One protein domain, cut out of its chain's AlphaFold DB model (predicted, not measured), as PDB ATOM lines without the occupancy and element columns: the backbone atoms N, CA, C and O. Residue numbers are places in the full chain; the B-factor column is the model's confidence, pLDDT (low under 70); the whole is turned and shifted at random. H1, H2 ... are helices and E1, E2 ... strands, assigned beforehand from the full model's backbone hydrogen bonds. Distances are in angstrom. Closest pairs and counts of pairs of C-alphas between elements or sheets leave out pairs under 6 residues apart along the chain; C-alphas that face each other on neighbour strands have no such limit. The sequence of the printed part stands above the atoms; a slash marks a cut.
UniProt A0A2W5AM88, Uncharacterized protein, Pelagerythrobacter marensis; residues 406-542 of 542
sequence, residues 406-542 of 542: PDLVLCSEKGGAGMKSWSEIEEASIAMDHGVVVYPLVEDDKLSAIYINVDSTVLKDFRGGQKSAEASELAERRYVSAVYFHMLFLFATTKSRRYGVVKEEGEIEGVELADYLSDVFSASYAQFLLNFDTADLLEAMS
ATOM      1  N   PRO A 406      24.285 -34.974 -35.002       73.06
ATOM      2  CA  PRO A 406      24.647 -36.297 -34.506       73.06
ATOM      3  C   PRO A 406      25.145 -36.255 -33.060       73.06
ATOM      4  O   PRO A 406      25.936 -35.375 -32.705       73.06
ATOM      5  N   ASP A 407      24.754 -37.231 -32.248       75.62
ATOM      6  CA  ASP A 407      25.197 -37.315 -30.858       75.62
ATOM      7  C   ASP A 407      26.707 -37.583 -30.775       75.62
ATOM      8  O   ASP A 407      27.253 -38.425 -31.488       75.62
ATOM      9  N   LEU A 408      27.406 -36.863 -29.894       80.56
ATOM     10  CA  LEU A 408      28.808 -37.138 -29.576       80.56
ATOM     11  C   LEU A 408      28.867 -38.200 -28.474       80.56
ATOM     12  O   LEU A 408      28.401 -37.958 -27.362       80.56
ATOM     13  N   VAL A 409      29.487 -39.342 -28.762       83.00
ATOM     14  CA  VAL A 409      29.687 -40.427 -27.795       83.00
ATOM     15  C   VAL A 409      31.183 -40.607 -27.558       83.00
ATOM     16  O   VAL A 409      31.936 -40.907 -28.480       83.00
ATOM     17  N   LEU A 410      31.632 -40.417 -26.319       84.62
ATOM     18  CA  LEU A 410      33.029 -40.631 -25.941       84.62
ATOM     19  C   LEU A 410      33.249 -42.072 -25.478       84.62
ATOM     20  O   LEU A 410      32.433 -42.629 -24.737       84.62
ATOM     21  N   CYS A 411      34.358 -42.667 -25.913       85.06
ATOM     22  CA  CYS A 411      34.639 -44.093 -25.762       85.06
ATOM     23  C   CYS A 411      36.037 -44.318 -25.183       85.06
ATOM     24  O   CYS A 411      37.001 -43.733 -25.672       85.06
ATOM     25  N   SER A 412      36.159 -45.186 -24.180       85.75
ATOM     26  CA  SER A 412      37.442 -45.528 -23.541       85.75
ATOM     27  C   SER A 412      37.530 -47.022 -23.237       85.75
ATOM     28  O   SER A 412      36.508 -47.702 -23.168       85.75
ATOM     29  N   GLU A 413      38.739 -47.534 -23.002       83.75
ATOM     30  CA  GLU A 413      38.974 -48.957 -22.725       83.75
ATOM     31  C   GLU A 413      38.209 -49.423 -21.474       83.75
ATOM     32  O   GLU A 413      37.651 -50.519 -21.442       83.75
ATOM     33  N   LYS A 414      38.133 -48.569 -20.443       79.56
ATOM     34  CA  LYS A 414      37.550 -48.906 -19.130       79.56
ATOM     35  C   LYS A 414      36.189 -48.267 -18.843       79.56
ATOM     36  O   LYS A 414      35.573 -48.621 -17.839       79.56
ATOM     37  N   GLY A 415      35.724 -47.340 -19.681       70.19
ATOM     38  CA  GLY A 415      34.557 -46.501 -19.383       70.19
ATOM     39  C   GLY A 415      34.834 -45.431 -18.310       70.19
ATOM     40  O   GLY A 415      35.906 -45.388 -17.700       70.19
ATOM     41  N   GLY A 416      33.866 -44.536 -18.075       69.94
ATOM     42  CA  GLY A 416      34.017 -43.426 -17.123       69.94
ATOM     43  C   GLY A 416      32.766 -42.556 -16.963       69.94
ATOM     44  O   GLY A 416      31.704 -42.859 -17.498       69.94
ATOM     45  N   ALA A 417      32.875 -41.450 -16.217       54.69
ATOM     46  CA  ALA A 417      31.772 -40.500 -16.046       54.69
ATOM     47  C   ALA A 417      31.406 -39.850 -17.396       54.69
ATOM     48  O   ALA A 417      32.142 -38.997 -17.880       54.69
ATOM     49  N   GLY A 418      30.287 -40.273 -17.996       66.06
ATOM     50  CA  GLY A 418      29.819 -39.785 -19.302       66.06
ATOM     51  C   GLY A 418      30.434 -40.483 -20.526       66.06
ATOM     52  O   GLY A 418      30.170 -40.056 -21.644       66.06
ATOM     53  N   MET A 419      31.226 -41.551 -20.345       77.12
ATOM     54  CA  MET A 419      31.902 -42.280 -21.432       77.12
ATOM     55  C   MET A 419      31.495 -43.755 -21.454       77.12
ATOM     56  O   MET A 419      31.422 -44.383 -20.396       77.12
ATOM     57  N   LYS A 420      31.309 -44.320 -22.652       81.12
ATOM     58  CA  LYS A 420      31.054 -45.757 -22.840       81.12
ATOM     59  C   LYS A 420      32.356 -46.555 -22.832       81.12
ATOM     60  O   LYS A 420      33.392 -46.060 -23.298       81.12
ATOM     61  N   SER A 421      32.318 -47.776 -22.307       86.12
ATOM     62  CA  SER A 421      33.457 -48.693 -22.415       86.12
ATOM     63  C   SER A 421      33.504 -49.354 -23.795       86.12
ATOM     64  O   SER A 421      32.490 -49.443 -24.487       86.12
ATOM     65  N   TRP A 422      34.669 -49.853 -24.211       84.81
ATOM     66  CA  TRP A 422      34.778 -50.604 -25.468       84.81
ATOM     67  C   TRP A 422      33.907 -51.865 -25.476       84.81
ATOM     68  O   TRP A 422      33.280 -52.151 -26.488       84.81
ATOM     69  N   SER A 423      33.758 -52.547 -24.336       81.25
ATOM     70  CA  SER A 423      32.876 -53.716 -24.223       81.25
ATOM     71  C   SER A 423      31.401 -53.377 -24.474       81.25
ATOM     72  O   SER A 423      30.697 -54.147 -25.112       81.25
ATOM     73  N   GLU A 424      30.932 -52.209 -24.020       79.88
ATOM     74  CA  GLU A 424      29.561 -51.727 -24.276       79.88
ATOM     75  C   GLU A 424      29.335 -51.336 -25.747       79.88
ATOM     76  O   GLU A 424      28.200 -51.267 -26.216       79.88
ATOM     77  N   ILE A 425      30.411 -51.029 -26.474       79.50
ATOM     78  CA  ILE A 425      30.377 -50.617 -27.882       79.50
ATOM     79  C   ILE A 425      30.476 -51.837 -28.808       79.50
ATOM     80  O   ILE A 425      29.805 -51.875 -29.838       79.50
ATOM     81  N   GLU A 426      31.228 -52.865 -28.411       78.44
ATOM     82  CA  GLU A 426      31.277 -54.154 -29.110       78.44
ATOM     83  C   GLU A 426      29.911 -54.858 -29.119       78.44
ATOM     84  O   GLU A 426      29.555 -55.496 -30.109       78.44
ATOM     85  N   GLU A 427      29.086 -54.669 -28.079       70.94
ATOM     86  CA  GLU A 427      27.683 -55.117 -28.064       70.94
ATOM     87  C   GLU A 427      26.840 -54.477 -29.186       70.94
ATOM     88  O   GLU A 427      25.862 -55.070 -29.644       70.94
ATOM     89  N   ALA A 428      27.242 -53.301 -29.682       65.56
ATOM     90  CA  ALA A 428      26.641 -52.623 -30.829       65.56
ATOM     91  C   ALA A 428      27.299 -53.001 -32.175       65.56
ATOM     92  O   ALA A 428      27.062 -52.335 -33.178       65.56
ATOM     93  N   SER A 429      28.092 -54.082 -32.219       69.31
ATOM     94  CA  SER A 429      28.831 -54.574 -33.400       69.31
ATOM     95  C   SER A 429      29.924 -53.634 -33.929       69.31
ATOM     96  O   SER A 429      30.319 -53.743 -35.087       69.31
ATOM     97  N   ILE A 430      30.439 -52.727 -33.095       75.25
ATOM     98  CA  ILE A 430      31.523 -51.806 -33.461       75.25
ATOM     99  C   ILE A 430      32.823 -52.307 -32.821       75.25
ATOM    100  O   ILE A 430      32.962 -52.285 -31.599       75.25
ATOM    101  N   ALA A 431      33.782 -52.747 -33.637       76.94
ATOM    102  CA  ALA A 431      35.102 -53.152 -33.156       76.94
ATOM    103  C   ALA A 431      35.939 -51.913 -32.797       76.94
ATOM    104  O   ALA A 431      36.149 -51.036 -33.636       76.94
ATOM    105  N   MET A 432      36.413 -51.837 -31.551       82.62
ATOM    106  CA  MET A 432      37.161 -50.689 -31.035       82.62
ATOM    107  C   MET A 432      38.511 -51.143 -30.473       82.62
ATOM    108  O   MET A 432      38.573 -52.016 -29.614       82.62
ATOM    109  N   ASP A 433      39.595 -50.525 -30.930       84.62
ATOM    110  CA  ASP A 433      40.948 -50.757 -30.422       84.62
ATOM    111  C   ASP A 433      41.731 -49.436 -30.318       84.62
ATOM    112  O   ASP A 433      41.204 -48.355 -30.582       84.62
ATOM    113  N   HIS A 434      43.008 -49.484 -29.927       85.00
ATOM    114  CA  HIS A 434      43.833 -48.271 -29.839       85.00
ATOM    115  C   HIS A 434      44.149 -47.623 -31.208       85.00
ATOM    116  O   HIS A 434      44.628 -46.488 -31.242       85.00
ATOM    117  N   GLY A 435      43.950 -48.314 -32.329       81.38
ATOM    118  CA  GLY A 435      44.123 -47.787 -33.684       81.38
ATOM    119  C   GLY A 435      42.914 -46.994 -34.186       81.38
ATOM    120  O   GLY A 435      43.086 -46.063 -34.973       81.38
ATOM    121  N   VAL A 436      41.710 -47.301 -33.694       85.56
ATOM    122  CA  VAL A 436      40.475 -46.593 -34.063       85.56
ATOM    123  C   VAL A 436      40.406 -45.226 -33.379       85.56
ATOM    124  O   VAL A 436      40.500 -45.113 -32.157       85.56
ATOM    125  N   VAL A 437      40.219 -44.167 -34.172       85.81
ATOM    126  CA  VAL A 437      40.127 -42.769 -33.703       85.81
ATOM    127  C   VAL A 437      38.672 -42.324 -33.552       85.81
ATOM    128  O   VAL A 437      38.302 -41.721 -32.542       85.81
ATOM    129  N   VAL A 438      37.844 -42.619 -34.554       88.94
ATOM    130  CA  VAL A 438      36.435 -42.224 -34.621       88.94
ATOM    131  C   VAL A 438      35.641 -43.261 -35.398       88.94
ATOM    132  O   VAL A 438      36.151 -43.815 -36.361       88.94
ATOM    133  N   TYR A 439      34.387 -43.475 -35.014       87.69
ATOM    134  CA  TYR A 439      33.446 -44.308 -35.747       87.69
ATOM    135  C   TYR A 439      32.109 -43.566 -35.934       87.69
ATOM    136  O   TYR A 439      31.457 -43.219 -34.943       87.69
ATOM    137  N   PRO A 440      31.695 -43.264 -37.176       86.19
ATOM    138  CA  PRO A 440      30.393 -42.667 -37.451       86.19
ATOM    139  C   PRO A 440      29.291 -43.734 -37.515       86.19
ATOM    140  O   PRO A 440      29.341 -44.636 -38.346       86.19
ATOM    141  N   LEU A 441      28.259 -43.603 -36.682       83.25
ATOM    142  CA  LEU A 441      27.069 -44.451 -36.737       83.25
ATOM    143  C   LEU A 441      26.050 -43.854 -37.711       83.25
ATOM    144  O   LEU A 441      25.607 -42.713 -37.545       83.25
ATOM    145  N   VAL A 442      25.688 -44.631 -38.729       78.25
ATOM    146  CA  VAL A 442      24.735 -44.233 -39.767       78.25
ATOM    147  C   VAL A 442      23.469 -45.077 -39.640       78.25
ATOM    148  O   VAL A 442      23.521 -46.298 -39.735       78.25
ATOM    149  N   GLU A 443      22.328 -44.421 -39.454       75.19
ATOM    150  CA  GLU A 443      20.994 -45.024 -39.376       75.19
ATOM    151  C   GLU A 443      20.078 -44.354 -40.406       75.19
ATOM    152  O   GLU A 443      20.074 -43.129 -40.527       75.19
ATOM    153  N   ASP A 444      19.308 -45.134 -41.170       69.06
ATOM    154  CA  ASP A 444      18.418 -44.624 -42.230       69.06
ATOM    155  C   ASP A 444      19.113 -43.639 -43.188       69.06
ATOM    156  O   ASP A 444      18.583 -42.582 -43.551       69.06
ATOM    157  N   ASP A 445      20.342 -43.985 -43.583       65.81
ATOM    158  CA  ASP A 445      21.196 -43.175 -44.453       65.81
ATOM    159  C   ASP A 445      21.637 -41.841 -43.805       65.81
ATOM    160  O   ASP A 445      22.272 -41.014 -44.453       65.81
ATOM    161  N   LYS A 446      21.326 -41.576 -42.532       69.81
ATOM    162  CA  LYS A 446      21.671 -40.351 -41.790       69.81
ATOM    163  C   LYS A 446      22.692 -40.648 -40.694       69.81
ATOM    164  O   LYS A 446      22.665 -41.688 -40.057       69.81
ATOM    165  N   LEU A 447      23.591 -39.701 -40.453       77.06
ATOM    166  CA  LEU A 447      24.563 -39.798 -39.367       77.06
ATOM    167  C   LEU A 447      23.852 -39.537 -38.029       77.06
ATOM    168  O   LEU A 447      23.436 -38.404 -37.784       77.06
ATOM    169  N   SER A 448      23.685 -40.573 -37.205       79.12
ATOM    170  CA  SER A 448      22.963 -40.510 -35.927       79.12
ATOM    171  C   SER A 448      23.892 -40.177 -34.761       79.12
ATOM    172  O   SER A 448      23.567 -39.316 -33.945       79.12
ATOM    173  N   ALA A 449      25.078 -40.788 -34.716       81.62
ATOM    174  CA  ALA A 449      26.058 -40.576 -33.655       81.62
ATOM    175  C   ALA A 449      27.504 -40.664 -34.162       81.62
ATOM    176  O   ALA A 449      27.797 -41.249 -35.202       81.62
ATOM    177  N   ILE A 450      28.424 -40.069 -33.408       85.44
ATOM    178  CA  ILE A 450      29.862 -40.071 -33.672       85.44
ATOM    179  C   ILE A 450      30.564 -40.561 -32.411       85.44
ATOM    180  O   ILE A 450      30.582 -39.869 -31.393       85.44
ATOM    181  N   TYR A 451      31.155 -41.747 -32.499       86.88
ATOM    182  CA  TYR A 451      31.917 -42.369 -31.425       86.88
ATOM    183  C   TYR A 451      33.368 -41.917 -31.533       86.88
ATOM    184  O   TYR A 451      33.995 -42.147 -32.561       86.88
ATOM    185  N   ILE A 452      33.918 -41.269 -30.507       88.12
ATOM    186  CA  ILE A 452      35.317 -40.816 -30.488       88.12
ATOM    187  C   ILE A 452      36.076 -41.576 -29.411       88.12
ATOM    188  O   ILE A 452      35.728 -41.525 -28.229       88.12
ATOM    189  N   ASN A 453      37.148 -42.248 -29.822       89.44
ATOM    190  CA  ASN A 453      37.987 -43.023 -28.924       89.44
ATOM    191  C   ASN A 453      39.011 -42.120 -28.230       89.44
ATOM    192  O   ASN A 453      39.937 -41.614 -28.870       89.44
ATOM    193  N   VAL A 454      38.863 -41.926 -26.919       86.19
ATOM    194  CA  VAL A 454      39.795 -41.132 -26.100       86.19
ATOM    195  C   VAL A 454      41.014 -41.938 -25.626       86.19
ATOM    196  O   VAL A 454      41.954 -41.371 -25.074       86.19
ATOM    197  N   ASP A 455      41.048 -43.246 -25.895       86.12
ATOM    198  CA  ASP A 455      42.200 -44.120 -25.639       86.12
ATOM    199  C   ASP A 455      42.980 -44.479 -26.916       86.12
ATOM    200  O   ASP A 455      43.801 -45.407 -26.912       86.12
ATOM    201  N   SER A 456      42.764 -43.730 -28.003       87.88
ATOM    202  CA  SER A 456      43.482 -43.917 -29.264       87.88
ATOM    203  C   SER A 456      44.987 -43.647 -29.119       87.88
ATOM    204  O   SER A 456      45.434 -42.802 -28.335       87.88
ATOM    205  N   THR A 457      45.791 -44.354 -29.914       85.62
ATOM    206  CA  THR A 457      47.242 -44.142 -30.051       85.62
ATOM    207  C   THR A 457      47.560 -42.693 -30.401       85.62
ATOM    208  O   THR A 457      48.439 -42.094 -29.789       85.62
ATOM    209  N   VAL A 458      46.773 -42.085 -31.293       84.75
ATOM    210  CA  VAL A 458      46.921 -40.686 -31.713       84.75
ATOM    211  C   VAL A 458      46.825 -39.720 -30.530       84.75
ATOM    212  O   VAL A 458      47.673 -38.837 -30.389       84.75
ATOM    213  N   LEU A 459      45.832 -39.885 -29.648       82.81
ATOM    214  CA  LEU A 459      45.708 -39.036 -28.464       82.81
ATOM    215  C   LEU A 459      46.791 -39.355 -27.422       82.81
ATOM    216  O   LEU A 459      47.324 -38.434 -26.800       82.81
ATOM    217  N   LYS A 460      47.157 -40.631 -27.241       83.75
ATOM    218  CA  LYS A 460      48.249 -41.034 -26.337       83.75
ATOM    219  C   LYS A 460      49.583 -40.399 -26.745       83.75
ATOM    220  O   LYS A 460      50.255 -39.818 -25.890       83.75
ATOM    221  N   ASP A 461      49.914 -40.415 -28.032       81.31
ATOM    222  CA  ASP A 461      51.125 -39.795 -28.578       81.31
ATOM    223  C   ASP A 461      51.078 -38.267 -28.449       81.31
ATOM    224  O   ASP A 461      52.040 -37.640 -27.995       81.31
ATOM    225  N   PHE A 462      49.929 -37.658 -28.752       77.44
ATOM    226  CA  PHE A 462      49.724 -36.214 -28.614       77.44
ATOM    227  C   PHE A 462      49.845 -35.736 -27.154       77.44
ATOM    228  O   PHE A 462      50.400 -34.668 -26.876       77.44
ATOM    229  N   ARG A 463      49.389 -36.551 -26.193       76.12
ATOM    230  CA  ARG A 463      49.551 -36.308 -24.750       76.12
ATOM    231  C   ARG A 463      50.977 -36.539 -24.264       76.12
ATOM    232  O   ARG A 463      51.405 -35.827 -23.358       76.12
ATOM    233  N   GLY A 464      51.720 -37.476 -24.857       67.94
ATOM    234  CA  GLY A 464      53.106 -37.791 -24.487       67.94
ATOM    235  C   GLY A 464      54.054 -36.584 -24.522       67.94
ATOM    236  O   GLY A 464      55.034 -36.541 -23.779       67.94
ATOM    237  N   GLY A 465      53.731 -35.555 -25.316       61.78
ATOM    238  CA  GLY A 465      54.461 -34.283 -25.361       61.78
ATOM    239  C   GLY A 465      54.141 -33.284 -24.233       61.78
ATOM    240  O   GLY A 465      54.846 -32.280 -24.095       61.78
ATOM    241  N   GLN A 466      53.106 -33.516 -23.416       65.50
ATOM    242  CA  GLN A 466      52.593 -32.552 -22.432       65.50
ATOM    243  C   GLN A 466      53.039 -32.873 -20.997       65.50
ATOM    244  O   GLN A 466      52.929 -33.995 -20.516       65.50
ATOM    245  N   LYS A 467      53.530 -31.855 -20.271       59.44
ATOM    246  CA  LYS A 467      54.151 -32.023 -18.936       59.44
ATOM    247  C   LYS A 467      53.210 -31.784 -17.743       59.44
ATOM    248  O   LYS A 467      53.647 -31.945 -16.606       59.44
ATOM    249  N   SER A 468      51.960 -31.362 -17.959       68.38
ATOM    250  CA  SER A 468      51.006 -31.035 -16.884       68.38
ATOM    251  C   SER A 468      49.617 -31.642 -17.110       68.38
ATOM    252  O   SER A 468      49.224 -31.930 -18.243       68.38
ATOM    253  N   ALA A 469      48.863 -31.806 -16.016       65.19
ATOM    254  CA  ALA A 469      47.489 -32.311 -16.041       65.19
ATOM    255  C   ALA A 469      46.544 -31.380 -16.824       65.19
ATOM    256  O   ALA A 469      45.799 -31.846 -17.678       65.19
ATOM    257  N   GLU A 470      46.655 -30.063 -16.624       61.78
ATOM    258  CA  GLU A 470      45.864 -29.063 -17.362       61.78
ATOM    259  C   GLU A 470      46.173 -29.062 -18.871       61.78
ATOM    260  O   GLU A 470      45.274 -28.923 -19.694       61.78
ATOM    261  N   ALA A 471      47.442 -29.250 -19.257       61.91
ATOM    262  CA  ALA A 471      47.820 -29.339 -20.669       61.91
ATOM    263  C   ALA A 471      47.312 -30.635 -21.321       61.91
ATOM    264  O   ALA A 471      46.971 -30.630 -22.500       61.91
ATOM    265  N   SER A 472      47.226 -31.725 -20.551       66.88
ATOM    266  CA  SER A 472      46.637 -32.987 -21.016       66.88
ATOM    267  C   SER A 472      45.132 -32.858 -21.250       66.88
ATOM    268  O   SER A 472      44.643 -33.320 -22.274       66.88
ATOM    269  N   GLU A 473      44.414 -32.183 -20.350       66.19
ATOM    270  CA  GLU A 473      42.976 -31.927 -20.500       66.19
ATOM    271  C   GLU A 473      42.685 -31.040 -21.723       66.19
ATOM    272  O   GLU A 473      41.772 -31.307 -22.504       66.19
ATOM    273  N   LEU A 474      43.501 -30.006 -21.952       62.38
ATOM    274  CA  LEU A 474      43.376 -29.153 -23.138       62.38
ATOM    275  C   LEU A 474      43.652 -29.921 -24.441       62.38
ATOM    276  O   LEU A 474      42.980 -29.694 -25.450       62.38
ATOM    277  N   ALA A 475      44.635 -30.822 -24.424       66.88
ATOM    278  CA  ALA A 475      44.973 -31.666 -25.561       66.88
ATOM    279  C   ALA A 475      43.819 -32.616 -25.930       66.88
ATOM    280  O   ALA A 475      43.459 -32.719 -27.102       66.88
ATOM    281  N   GLU A 476      43.193 -33.234 -24.930       74.81
ATOM    282  CA  GLU A 476      42.011 -34.088 -25.096       74.81
ATOM    283  C   GLU A 476      40.824 -33.312 -25.689       74.81
ATOM    284  O   GLU A 476      40.223 -33.746 -26.672       74.81
ATOM    285  N   ARG A 477      40.550 -32.098 -25.189       70.12
ATOM    286  CA  ARG A 477      39.491 -31.226 -25.735       70.12
ATOM    287  C   ARG A 477      39.726 -30.846 -27.197       70.12
ATOM    288  O   ARG A 477      38.781 -30.844 -27.994       70.12
ATOM    289  N   ARG A 478      40.973 -30.516 -27.556       72.00
ATOM    290  CA  ARG A 478      41.361 -30.196 -28.941       72.00
ATOM    291  C   ARG A 478      41.147 -31.402 -29.854       72.00
ATOM    292  O   ARG A 478      40.611 -31.232 -30.944       72.00
ATOM    293  N   TYR A 479      41.514 -32.592 -29.387       81.94
ATOM    294  CA  TYR A 479      41.311 -33.841 -30.111       81.94
ATOM    295  C   TYR A 479      39.838 -34.132 -30.386       81.94
ATOM    296  O   TYR A 479      39.457 -34.230 -31.550       81.94
ATOM    297  N   VAL A 480      39.001 -34.171 -29.346       80.12
ATOM    298  CA  VAL A 480      37.564 -34.466 -29.484       80.12
ATOM    299  C   VAL A 480      36.892 -33.486 -30.448       80.12
ATOM    300  O   VAL A 480      36.183 -33.899 -31.365       80.12
ATOM    301  N   SER A 481      37.166 -32.187 -30.296       71.06
ATOM    302  CA  SER A 481      36.562 -31.152 -31.143       71.06
ATOM    303  C   SER A 481      37.013 -31.268 -32.602       71.06
ATOM    304  O   SER A 481      36.183 -31.247 -33.511       71.06
ATOM    305  N   ALA A 482      38.322 -31.401 -32.844       76.62
ATOM    306  CA  ALA A 482      38.863 -31.478 -34.197       76.62
ATOM    307  C   ALA A 482      38.322 -32.701 -34.944       76.62
ATOM    308  O   ALA A 482      37.866 -32.561 -36.080       76.62
ATOM    309  N   VAL A 483      38.314 -33.861 -34.283       83.69
ATOM    310  CA  VAL A 483      37.830 -35.119 -34.853       83.69
ATOM    311  C   VAL A 483      36.337 -35.040 -35.171       83.69
ATOM    312  O   VAL A 483      35.950 -35.294 -36.309       83.69
ATOM    313  N   TYR A 484      35.506 -34.588 -34.228       81.50
ATOM    314  CA  TYR A 484      34.057 -34.482 -34.425       81.50
ATOM    315  C   TYR A 484      33.684 -33.576 -35.612       81.50
ATOM    316  O   TYR A 484      32.933 -33.980 -36.501       81.50
ATOM    317  N   PHE A 485      34.230 -32.353 -35.667       75.31
ATOM    318  CA  PHE A 485      33.871 -31.383 -36.708       75.31
ATOM    319  C   PHE A 485      34.372 -31.776 -38.096       75.31
ATOM    320  O   PHE A 485      33.644 -31.606 -39.076       75.31
ATOM    321  N   HIS A 486      35.597 -32.296 -38.194       81.25
ATOM    322  CA  HIS A 486      36.124 -32.734 -39.483       81.25
ATOM    323  C   HIS A 486      35.379 -33.971 -39.979       81.25
ATOM    324  O   HIS A 486      35.108 -34.056 -41.173       81.25
ATOM    325  N   MET A 487      34.970 -34.876 -39.083       84.81
ATOM    326  CA  MET A 487      34.162 -36.032 -39.465       84.81
ATOM    327  C   MET A 487      32.803 -35.561 -39.989       84.81
ATOM    328  O   MET A 487      32.426 -35.891 -41.111       84.81
ATOM    329  N   LEU A 488      32.123 -34.677 -39.252       79.69
ATOM    330  CA  LEU A 488      30.850 -34.089 -39.676       79.69
ATOM    331  C   LEU A 488      30.956 -33.407 -41.051       79.69
ATOM    332  O   LEU A 488      30.086 -33.579 -41.908       79.69
ATOM    333  N   PHE A 489      32.035 -32.656 -41.286       77.62
ATOM    334  CA  PHE A 489      32.276 -31.982 -42.560       77.62
ATOM    335  C   PHE A 489      32.561 -32.967 -43.701       77.62
ATOM    336  O   PHE A 489      31.977 -32.842 -44.782       77.62
ATOM    337  N   LEU A 490      33.429 -33.954 -43.480       81.00
ATOM    338  CA  LEU A 490      33.777 -34.961 -44.481       81.00
ATOM    339  C   LEU A 490      32.577 -35.848 -44.828       81.00
ATOM    340  O   LEU A 490      32.330 -36.091 -46.009       81.00
ATOM    341  N   PHE A 491      31.764 -36.233 -43.844       81.25
ATOM    342  CA  PHE A 491      30.522 -36.969 -44.069       81.25
ATOM    343  C   PHE A 491      29.544 -36.170 -44.938       81.25
ATOM    344  O   PHE A 491      29.103 -36.641 -45.989       81.25
ATOM    345  N   ALA A 492      29.256 -34.918 -44.566       74.38
ATOM    346  CA  ALA A 492      28.312 -34.077 -45.301       74.38
ATOM    347  C   ALA A 492      28.791 -33.745 -46.727       74.38
ATOM    348  O   ALA A 492      28.013 -33.759 -47.688       74.38
ATOM    349  N   THR A 493      30.082 -33.459 -46.903       73.75
ATOM    350  CA  THR A 493      30.650 -33.137 -48.222       73.75
ATOM    351  C   THR A 493      30.727 -34.352 -49.138       73.75
ATOM    352  O   THR A 493      30.383 -34.237 -50.316       73.75
ATOM    353  N   THR A 494      31.099 -35.521 -48.616       75.94
ATOM    354  CA  THR A 494      31.173 -36.756 -49.410       75.94
ATOM    355  C   THR A 494      29.777 -37.211 -49.831       75.94
ATOM    356  O   THR A 494      29.546 -37.482 -51.012       75.94
ATOM    357  N   LYS A 495      28.808 -37.165 -48.906       75.56
ATOM    358  CA  LYS A 495      27.413 -37.521 -49.188       75.56
ATOM    359  C   LYS A 495      26.751 -36.573 -50.191       75.56
ATOM    360  O   LYS A 495      26.122 -37.020 -51.148       75.56
ATOM    361  N   SER A 496      26.912 -35.259 -50.028       71.00
ATOM    362  CA  SER A 496      26.294 -34.278 -50.939       71.00
ATOM    363  C   SER A 496      26.820 -34.345 -52.371       71.00
ATOM    364  O   SER A 496      26.075 -34.062 -53.311       71.00
ATOM    365  N   ARG A 497      28.083 -34.740 -52.552       73.94
ATOM    366  CA  ARG A 497      28.703 -34.902 -53.873       73.94
ATOM    367  C   ARG A 497      28.428 -36.262 -54.520       73.94
ATOM    368  O   ARG A 497      28.780 -36.430 -55.683       73.94
ATOM    369  N   ARG A 498      27.756 -37.186 -53.814       71.75
ATOM    370  CA  ARG A 498      27.383 -38.532 -54.293       71.75
ATOM    371  C   ARG A 498      28.576 -39.341 -54.816       71.75
ATOM    372  O   ARG A 498      28.472 -40.001 -55.848       71.75
ATOM    373  N   TYR A 499      29.713 -39.266 -54.127       70.06
ATOM    374  CA  TYR A 499      30.852 -40.125 -54.446       70.06
ATOM    375  C   TYR A 499      30.571 -41.565 -54.008       70.06
ATOM    376  O   TYR A 499      30.105 -41.787 -52.894       70.06
ATOM    377  N   GLY A 500      30.881 -42.525 -54.877       67.88
ATOM    378  CA  GLY A 500      31.083 -43.918 -54.485       67.88
ATOM    379  C   GLY A 500      32.564 -44.140 -54.196       67.88
ATOM    380  O   GLY A 500      33.406 -43.665 -54.961       67.88
ATOM    381  N   VAL A 501      32.878 -44.815 -53.093       71.50
ATOM    382  CA  VAL A 501      34.254 -45.149 -52.711       71.50
ATOM    383  C   VAL A 501      34.510 -46.612 -53.058       71.50
ATOM    384  O   VAL A 501      33.703 -47.480 -52.736       71.50
ATOM    385  N   VAL A 502      35.624 -46.878 -53.738       73.56
ATOM    386  CA  VAL A 502      36.073 -48.224 -54.118       73.56
ATOM    387  C   VAL A 502      37.503 -48.386 -53.618       73.56
ATOM    388  O   VAL A 502      38.319 -47.482 -53.812       73.56
ATOM    389  N   LYS A 503      37.811 -49.519 -52.981       71.00
ATOM    390  CA  LYS A 503      39.172 -49.872 -52.557       71.00
ATOM    391  C   LYS A 503      39.795 -50.797 -53.606       71.00
ATOM    392  O   LYS A 503      39.171 -51.764 -54.013       71.00
ATOM    393  N   GLU A 504      41.010 -50.500 -54.069       64.75
ATOM    394  CA  GLU A 504      41.667 -51.228 -55.178       64.75
ATOM    395  C   GLU A 504      42.274 -52.599 -54.793       64.75
ATOM    396  O   GLU A 504      42.934 -53.236 -55.614       64.75
ATOM    397  N   GLU A 505      42.047 -53.106 -53.577       55.75
ATOM    398  CA  GLU A 505      42.565 -54.417 -53.162       55.75
ATOM    399  C   GLU A 505      41.594 -55.561 -53.495       55.75
ATOM    400  O   GLU A 505      40.688 -55.882 -52.734       55.75
ATOM    401  N   GLY A 506      41.850 -56.232 -54.620       53.91
ATOM    402  CA  GLY A 506      41.436 -57.619 -54.877       53.91
ATOM    403  C   GLY A 506      40.043 -57.826 -55.473       53.91
ATOM    404  O   GLY A 506      39.916 -58.631 -56.393       53.91
ATOM    405  N   GLU A 507      39.034 -57.072 -55.041       52.53
ATOM    406  CA  GLU A 507      37.685 -57.065 -55.622       52.53
ATOM    407  C   GLU A 507      37.138 -55.630 -55.643       52.53
ATOM    408  O   GLU A 507      37.336 -54.863 -54.705       52.53
ATOM    409  N   ILE A 508      36.461 -55.243 -56.732       49.91
ATOM    410  CA  ILE A 508      35.750 -53.957 -56.827       49.91
ATOM    411  C   ILE A 508      34.467 -54.089 -55.995       49.91
ATOM    412  O   ILE A 508      33.369 -54.214 -56.532       49.91
ATOM    413  N   GLU A 509      34.612 -54.121 -54.674       55.22
ATOM    414  CA  GLU A 509      33.502 -53.966 -53.742       55.22
ATOM    415  C   GLU A 509      33.412 -52.493 -53.322       55.22
ATOM    416  O   GLU A 509      34.414 -51.811 -53.088       55.22
ATOM    417  N   GLY A 510      32.188 -51.963 -53.309       59.38
ATOM    418  CA  GLY A 510      31.937 -50.615 -52.808       59.38
ATOM    419  C   GLY A 510      32.182 -50.576 -51.304       59.38
ATOM    420  O   GLY A 510      31.694 -51.440 -50.585       59.38
ATOM    421  N   VAL A 511      32.920 -49.574 -50.832       72.88
ATOM    422  CA  VAL A 511      33.171 -49.366 -49.400       72.88
ATOM    423  C   VAL A 511      32.075 -48.472 -48.831       72.88
ATOM    424  O   VAL A 511      31.730 -47.449 -49.436       72.88
ATOM    425  N   GLU A 512      31.533 -48.828 -47.665       76.75
ATOM    426  CA  GLU A 512      30.585 -47.962 -46.971       76.75
ATOM    427  C   GLU A 512      31.250 -46.647 -46.547       76.75
ATOM    428  O   GLU A 512      32.416 -46.587 -46.149       76.75
ATOM    429  N   LEU A 513      30.496 -45.547 -46.625       78.81
ATOM    430  CA  LEU A 513      31.017 -44.214 -46.310       78.81
ATOM    431  C   LEU A 513      31.532 -44.119 -44.864       78.81
ATOM    432  O   LEU A 513      32.494 -43.397 -44.608       78.81
ATOM    433  N   ALA A 514      30.892 -44.828 -43.932       78.88
ATOM    434  CA  ALA A 514      31.290 -44.862 -42.531       78.88
ATOM    435  C   ALA A 514      32.684 -45.483 -42.351       78.88
ATOM    436  O   ALA A 514      33.544 -44.873 -41.713       78.88
ATOM    437  N   ASP A 515      32.923 -46.626 -42.996       79.12
ATOM    438  CA  ASP A 515      34.197 -47.347 -42.947       79.12
ATOM    439  C   ASP A 515      35.317 -46.561 -43.621       79.12
ATOM    440  O   ASP A 515      36.402 -46.419 -43.059       79.12
ATOM    441  N   TYR A 516      35.041 -45.965 -44.785       83.50
ATOM    442  CA  TYR A 516      35.996 -45.088 -45.459       83.50
ATOM    443  C   TYR A 516      36.402 -43.902 -44.577       83.50
ATOM    444  O   TYR A 516      37.582 -43.584 -44.470       83.50
ATOM    445  N   LEU A 517      35.441 -43.226 -43.939       83.75
ATOM    446  CA  LEU A 517      35.751 -42.076 -43.089       83.75
ATOM    447  C   LEU A 517      36.488 -42.493 -41.816       83.75
ATOM    448  O   LEU A 517      37.422 -41.799 -41.422       83.75
ATOM    449  N   SER A 518      36.115 -43.616 -41.205       84.00
ATOM    450  CA  SER A 518      36.850 -44.195 -40.076       84.00
ATOM    451  C   SER A 518      38.316 -44.470 -40.450       84.00
ATOM    452  O   SER A 518      39.229 -44.036 -39.743       84.00
ATOM    453  N   ASP A 519      38.552 -45.070 -41.623       82.31
ATOM    454  CA  ASP A 519      39.891 -45.356 -42.151       82.31
ATOM    455  C   ASP A 519      40.673 -44.081 -42.504       82.31
ATOM    456  O   ASP A 519      41.853 -43.964 -42.183       82.31
ATOM    457  N   VAL A 520      40.028 -43.055 -43.072       83.12
ATOM    458  CA  VAL A 520      40.667 -41.747 -43.316       83.12
ATOM    459  C   VAL A 520      41.154 -41.122 -42.014       83.12
ATOM    460  O   VAL A 520      42.248 -40.567 -41.985       83.12
ATOM    461  N   PHE A 521      40.369 -41.215 -40.940       82.12
ATOM    462  CA  PHE A 521      40.753 -40.716 -39.619       82.12
ATOM    463  C   PHE A 521      41.793 -41.579 -38.901       82.12
ATOM    464  O   PHE A 521      42.273 -41.163 -37.840       82.12
ATOM    465  N   SER A 522      42.188 -42.721 -39.470       73.81
ATOM    466  CA  SER A 522      43.318 -43.499 -38.971       73.81
ATOM    467  C   SER A 522      44.613 -42.668 -38.964       73.81
ATOM    468  O   SER A 522      44.692 -41.563 -39.515       73.81
ATOM    469  N   ALA A 523      45.624 -43.190 -38.262       63.19
ATOM    470  CA  ALA A 523      46.769 -42.489 -37.670       63.19
ATOM    471  C   ALA A 523      47.218 -41.165 -38.331       63.19
ATOM    472  O   ALA A 523      47.380 -40.168 -37.630       63.19
ATOM    473  N   SER A 524      47.396 -41.114 -39.654       73.00
ATOM    474  CA  SER A 524      47.984 -39.963 -40.354       73.00
ATOM    475  C   SER A 524      47.104 -38.703 -40.367       73.00
ATOM    476  O   SER A 524      47.614 -37.604 -40.137       73.00
ATOM    477  N   TYR A 525      45.794 -38.818 -40.621       81.31
ATOM    478  CA  TYR A 525      44.928 -37.633 -40.736       81.31
ATOM    479  C   TYR A 525      44.645 -37.015 -39.370       81.31
ATOM    480  O   TYR A 525      44.761 -35.804 -39.195       81.31
ATOM    481  N   ALA A 526      44.342 -37.842 -38.369       79.75
ATOM    482  CA  ALA A 526      44.120 -37.362 -37.014       79.75
ATOM    483  C   ALA A 526      45.399 -36.763 -36.400       79.75
ATOM    484  O   ALA A 526      45.333 -35.702 -35.778       79.75
ATOM    485  N   GLN A 527      46.578 -37.359 -36.636       77.62
ATOM    486  CA  GLN A 527      47.857 -36.750 -36.243       77.62
ATOM    487  C   GLN A 527      48.092 -35.407 -36.943       77.62
ATOM    488  O   GLN A 527      48.549 -34.460 -36.300       77.62
ATOM    489  N   PHE A 528      47.760 -35.296 -38.232       79.81
ATOM    490  CA  PHE A 528      47.829 -34.030 -38.959       79.81
ATOM    491  C   PHE A 528      46.911 -32.971 -38.330       79.81
ATOM    492  O   PHE A 528      47.382 -31.888 -38.004       79.81
ATOM    493  N   LEU A 529      45.638 -33.284 -38.065       76.75
ATOM    494  CA  LEU A 529      44.687 -32.340 -37.456       76.75
ATOM    495  C   LEU A 529      45.153 -31.794 -36.096       76.75
ATOM    496  O   LEU A 529      44.862 -30.651 -35.736       76.75
ATOM    497  N   LEU A 530      45.865 -32.613 -35.325       73.69
ATOM    498  CA  LEU A 530      46.358 -32.237 -34.004       73.69
ATOM    499  C   LEU A 530      47.643 -31.413 -34.047       73.69
ATOM    500  O   LEU A 530      47.785 -30.474 -33.262       73.69
ATOM    501  N   ASN A 531      48.565 -31.770 -34.941       71.25
ATOM    502  CA  ASN A 531      49.906 -31.188 -35.001       71.25
ATOM    503  C   ASN A 531      50.022 -30.022 -35.987       71.25
ATOM    504  O   ASN A 531      50.980 -29.261 -35.915       71.25
ATOM    505  N   PHE A 532      49.066 -29.868 -36.902       65.94
ATOM    506  CA  PHE A 532      49.086 -28.799 -37.888       65.94
ATOM    507  C   PHE A 532      48.395 -27.553 -37.329       65.94
ATOM    508  O   PHE A 532      47.170 -27.424 -37.359       65.94
ATOM    509  N   ASP A 533      49.187 -26.630 -36.786       56.78
ATOM    510  CA  ASP A 533      48.754 -25.260 -36.515       56.78
ATOM    511  C   ASP A 533      49.185 -24.374 -37.693       56.78
ATOM    512  O   ASP A 533      50.363 -24.300 -38.041       56.78
ATOM    513  N   THR A 534      48.236 -23.695 -38.340       44.97
ATOM    514  CA  THR A 534      48.529 -22.777 -39.457       44.97
ATOM    515  C   THR A 534      49.476 -21.642 -39.059       44.97
ATOM    516  O   THR A 534      50.124 -21.061 -39.926       44.97
ATOM    517  N   ALA A 535      49.570 -21.336 -37.759       43.09
ATOM    518  CA  ALA A 535      50.531 -20.375 -37.232       43.09
ATOM    519  C   ALA A 535      51.987 -20.856 -37.386       43.09
ATOM    520  O   ALA A 535      52.829 -20.077 -37.825       43.09
ATOM    521  N   ASP A 536      52.258 -22.138 -37.125       43.84
ATOM    522  CA  ASP A 536      53.611 -22.711 -37.163       43.84
ATOM    523  C   ASP A 536      54.136 -22.836 -38.605       43.84
ATOM    524  O   ASP A 536      55.328 -22.685 -38.861       43.84
ATOM    525  N   LEU A 537      53.248 -23.065 -39.584       40.31
ATOM    526  CA  LEU A 537      53.629 -23.111 -41.002       40.31
ATOM    527  C   LEU A 537      53.942 -21.717 -41.567       40.31
ATOM    528  O   LEU A 537      54.853 -21.572 -42.375       40.31
ATOM    529  N   LEU A 538      53.205 -20.691 -41.127       42.59
ATOM    530  CA  LEU A 538      53.501 -19.298 -41.469       42.59
ATOM    531  C   LEU A 538      54.827 -18.837 -40.845       42.59
ATOM    532  O   LEU A 538      55.550 -18.086 -41.489       42.59
ATOM    533  N   GLU A 539      55.162 -19.326 -39.647       40.78
ATOM    534  CA  GLU A 539      56.447 -19.089 -38.976       40.78
ATOM    535  C   GLU A 539      57.608 -19.854 -39.636       40.78
ATOM    536  O   GLU A 539      58.708 -19.326 -39.747       40.78
ATOM    537  N   ALA A 540      57.373 -21.067 -40.147       42.81
ATOM    538  CA  ALA A 540      58.377 -21.832 -40.897       42.81
ATOM    539  C   ALA A 540      58.637 -21.288 -42.318       42.81
ATOM    540  O   ALA A 540      59.648 -21.625 -42.936       42.81
ATOM    541  N   MET A 541      57.713 -20.482 -42.850       37.75
ATOM    542  CA  MET A 541      57.810 -19.832 -44.161       37.75
ATOM    543  C   MET A 541      58.276 -18.367 -44.089       37.75
ATOM    544  O   MET A 541      58.481 -17.757 -45.143       37.75
ATOM    545  N   SER A 542      58.427 -17.809 -42.884       36.66
ATOM    546  CA  SER A 542      58.994 -16.477 -42.613       36.66
ATOM    547  C   SER A 542      60.445 -16.575 -42.172       36.66
ATOM    548  O   SER A 542      61.235 -15.685 -42.562       36.66
TER     549      SER A 542
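This is residues 406 to 542 of the 542 residues of an uncharacterized protein of Pelagerythrobacter marensis (UniProt A0A2W5AM88). One long helix, H3, covers one face of a small three-stranded sheet; the short helices H2, H4 and H5 pack on H3, and H4 also on edge strand E2. Residues 532 to 542, with H6, stick out as a tail. The 137 printed residues hold six named helices and three named strands, in the order E1 H1 E2 E3 H2 H3 H4 H5 H6; the mixed sheet runs E1 E3 E2, and the class is mixed, helices and strands. The whole is compact, radius of gyration of the C-alphas 16.2 A, spanning 45 by 43 by 29 A.

E1, residues 407 to 412, is parallel to E3, residues 446 to 453, with N 409 and O 450 2.9 A apart. E2, residues 438 to 443, forms an antiparallel hairpin with E3, N 441 and O 449 being 2.8 A apart. H1, residues 422 to 426, only grazes the sheet. H3, residues 469 to 496, is on the sheet at a height of 9.7 A, making two layers, a sheet with a helix on one face. H2, residues 457 to 464, touches H3 as a helical hairpin, at a shallow tilt of 31 degrees, with H3's residues 472 to 479 alone; the closest C-alphas, of Arg 463 and Ser 472, are 5.8 A apart. H4, residues 513 to 520, lies over E2; it forms a helical hairpin with H3, touching its residues 487 to 491 alone, closest at the C-alphas of Met 487 and Leu 517, 7.2 A. H5, residues 523 to 531, touches H3's residues 478 to 483 alone at a steep tilt of 60 degrees, closest at the C-alphas of Tyr 479 and Leu 530, 6.6 A. H6, residues 534 to 540, is apart from H5. In H1 to H6 every O i to N i+4 pair is within hydrogen-bond range.

E1 begins at C-alpha 407 (25.197, -37.315, -30.858). E3 is 20.9 A long and H3 40.9 A. H6 ends at C-alpha 540 (58.377, -21.832, -40.897).

The C-alphas farthest apart, of Glu 427 and Ser 542, are 51.8 A apart. The printed part has no cut; the links H1 to E2 and H3 to H4 are long. Mean pLDDT of the printed part is 73.3, with residues 464 to 475, 504 to 510 and 532 to 542 among those under 70.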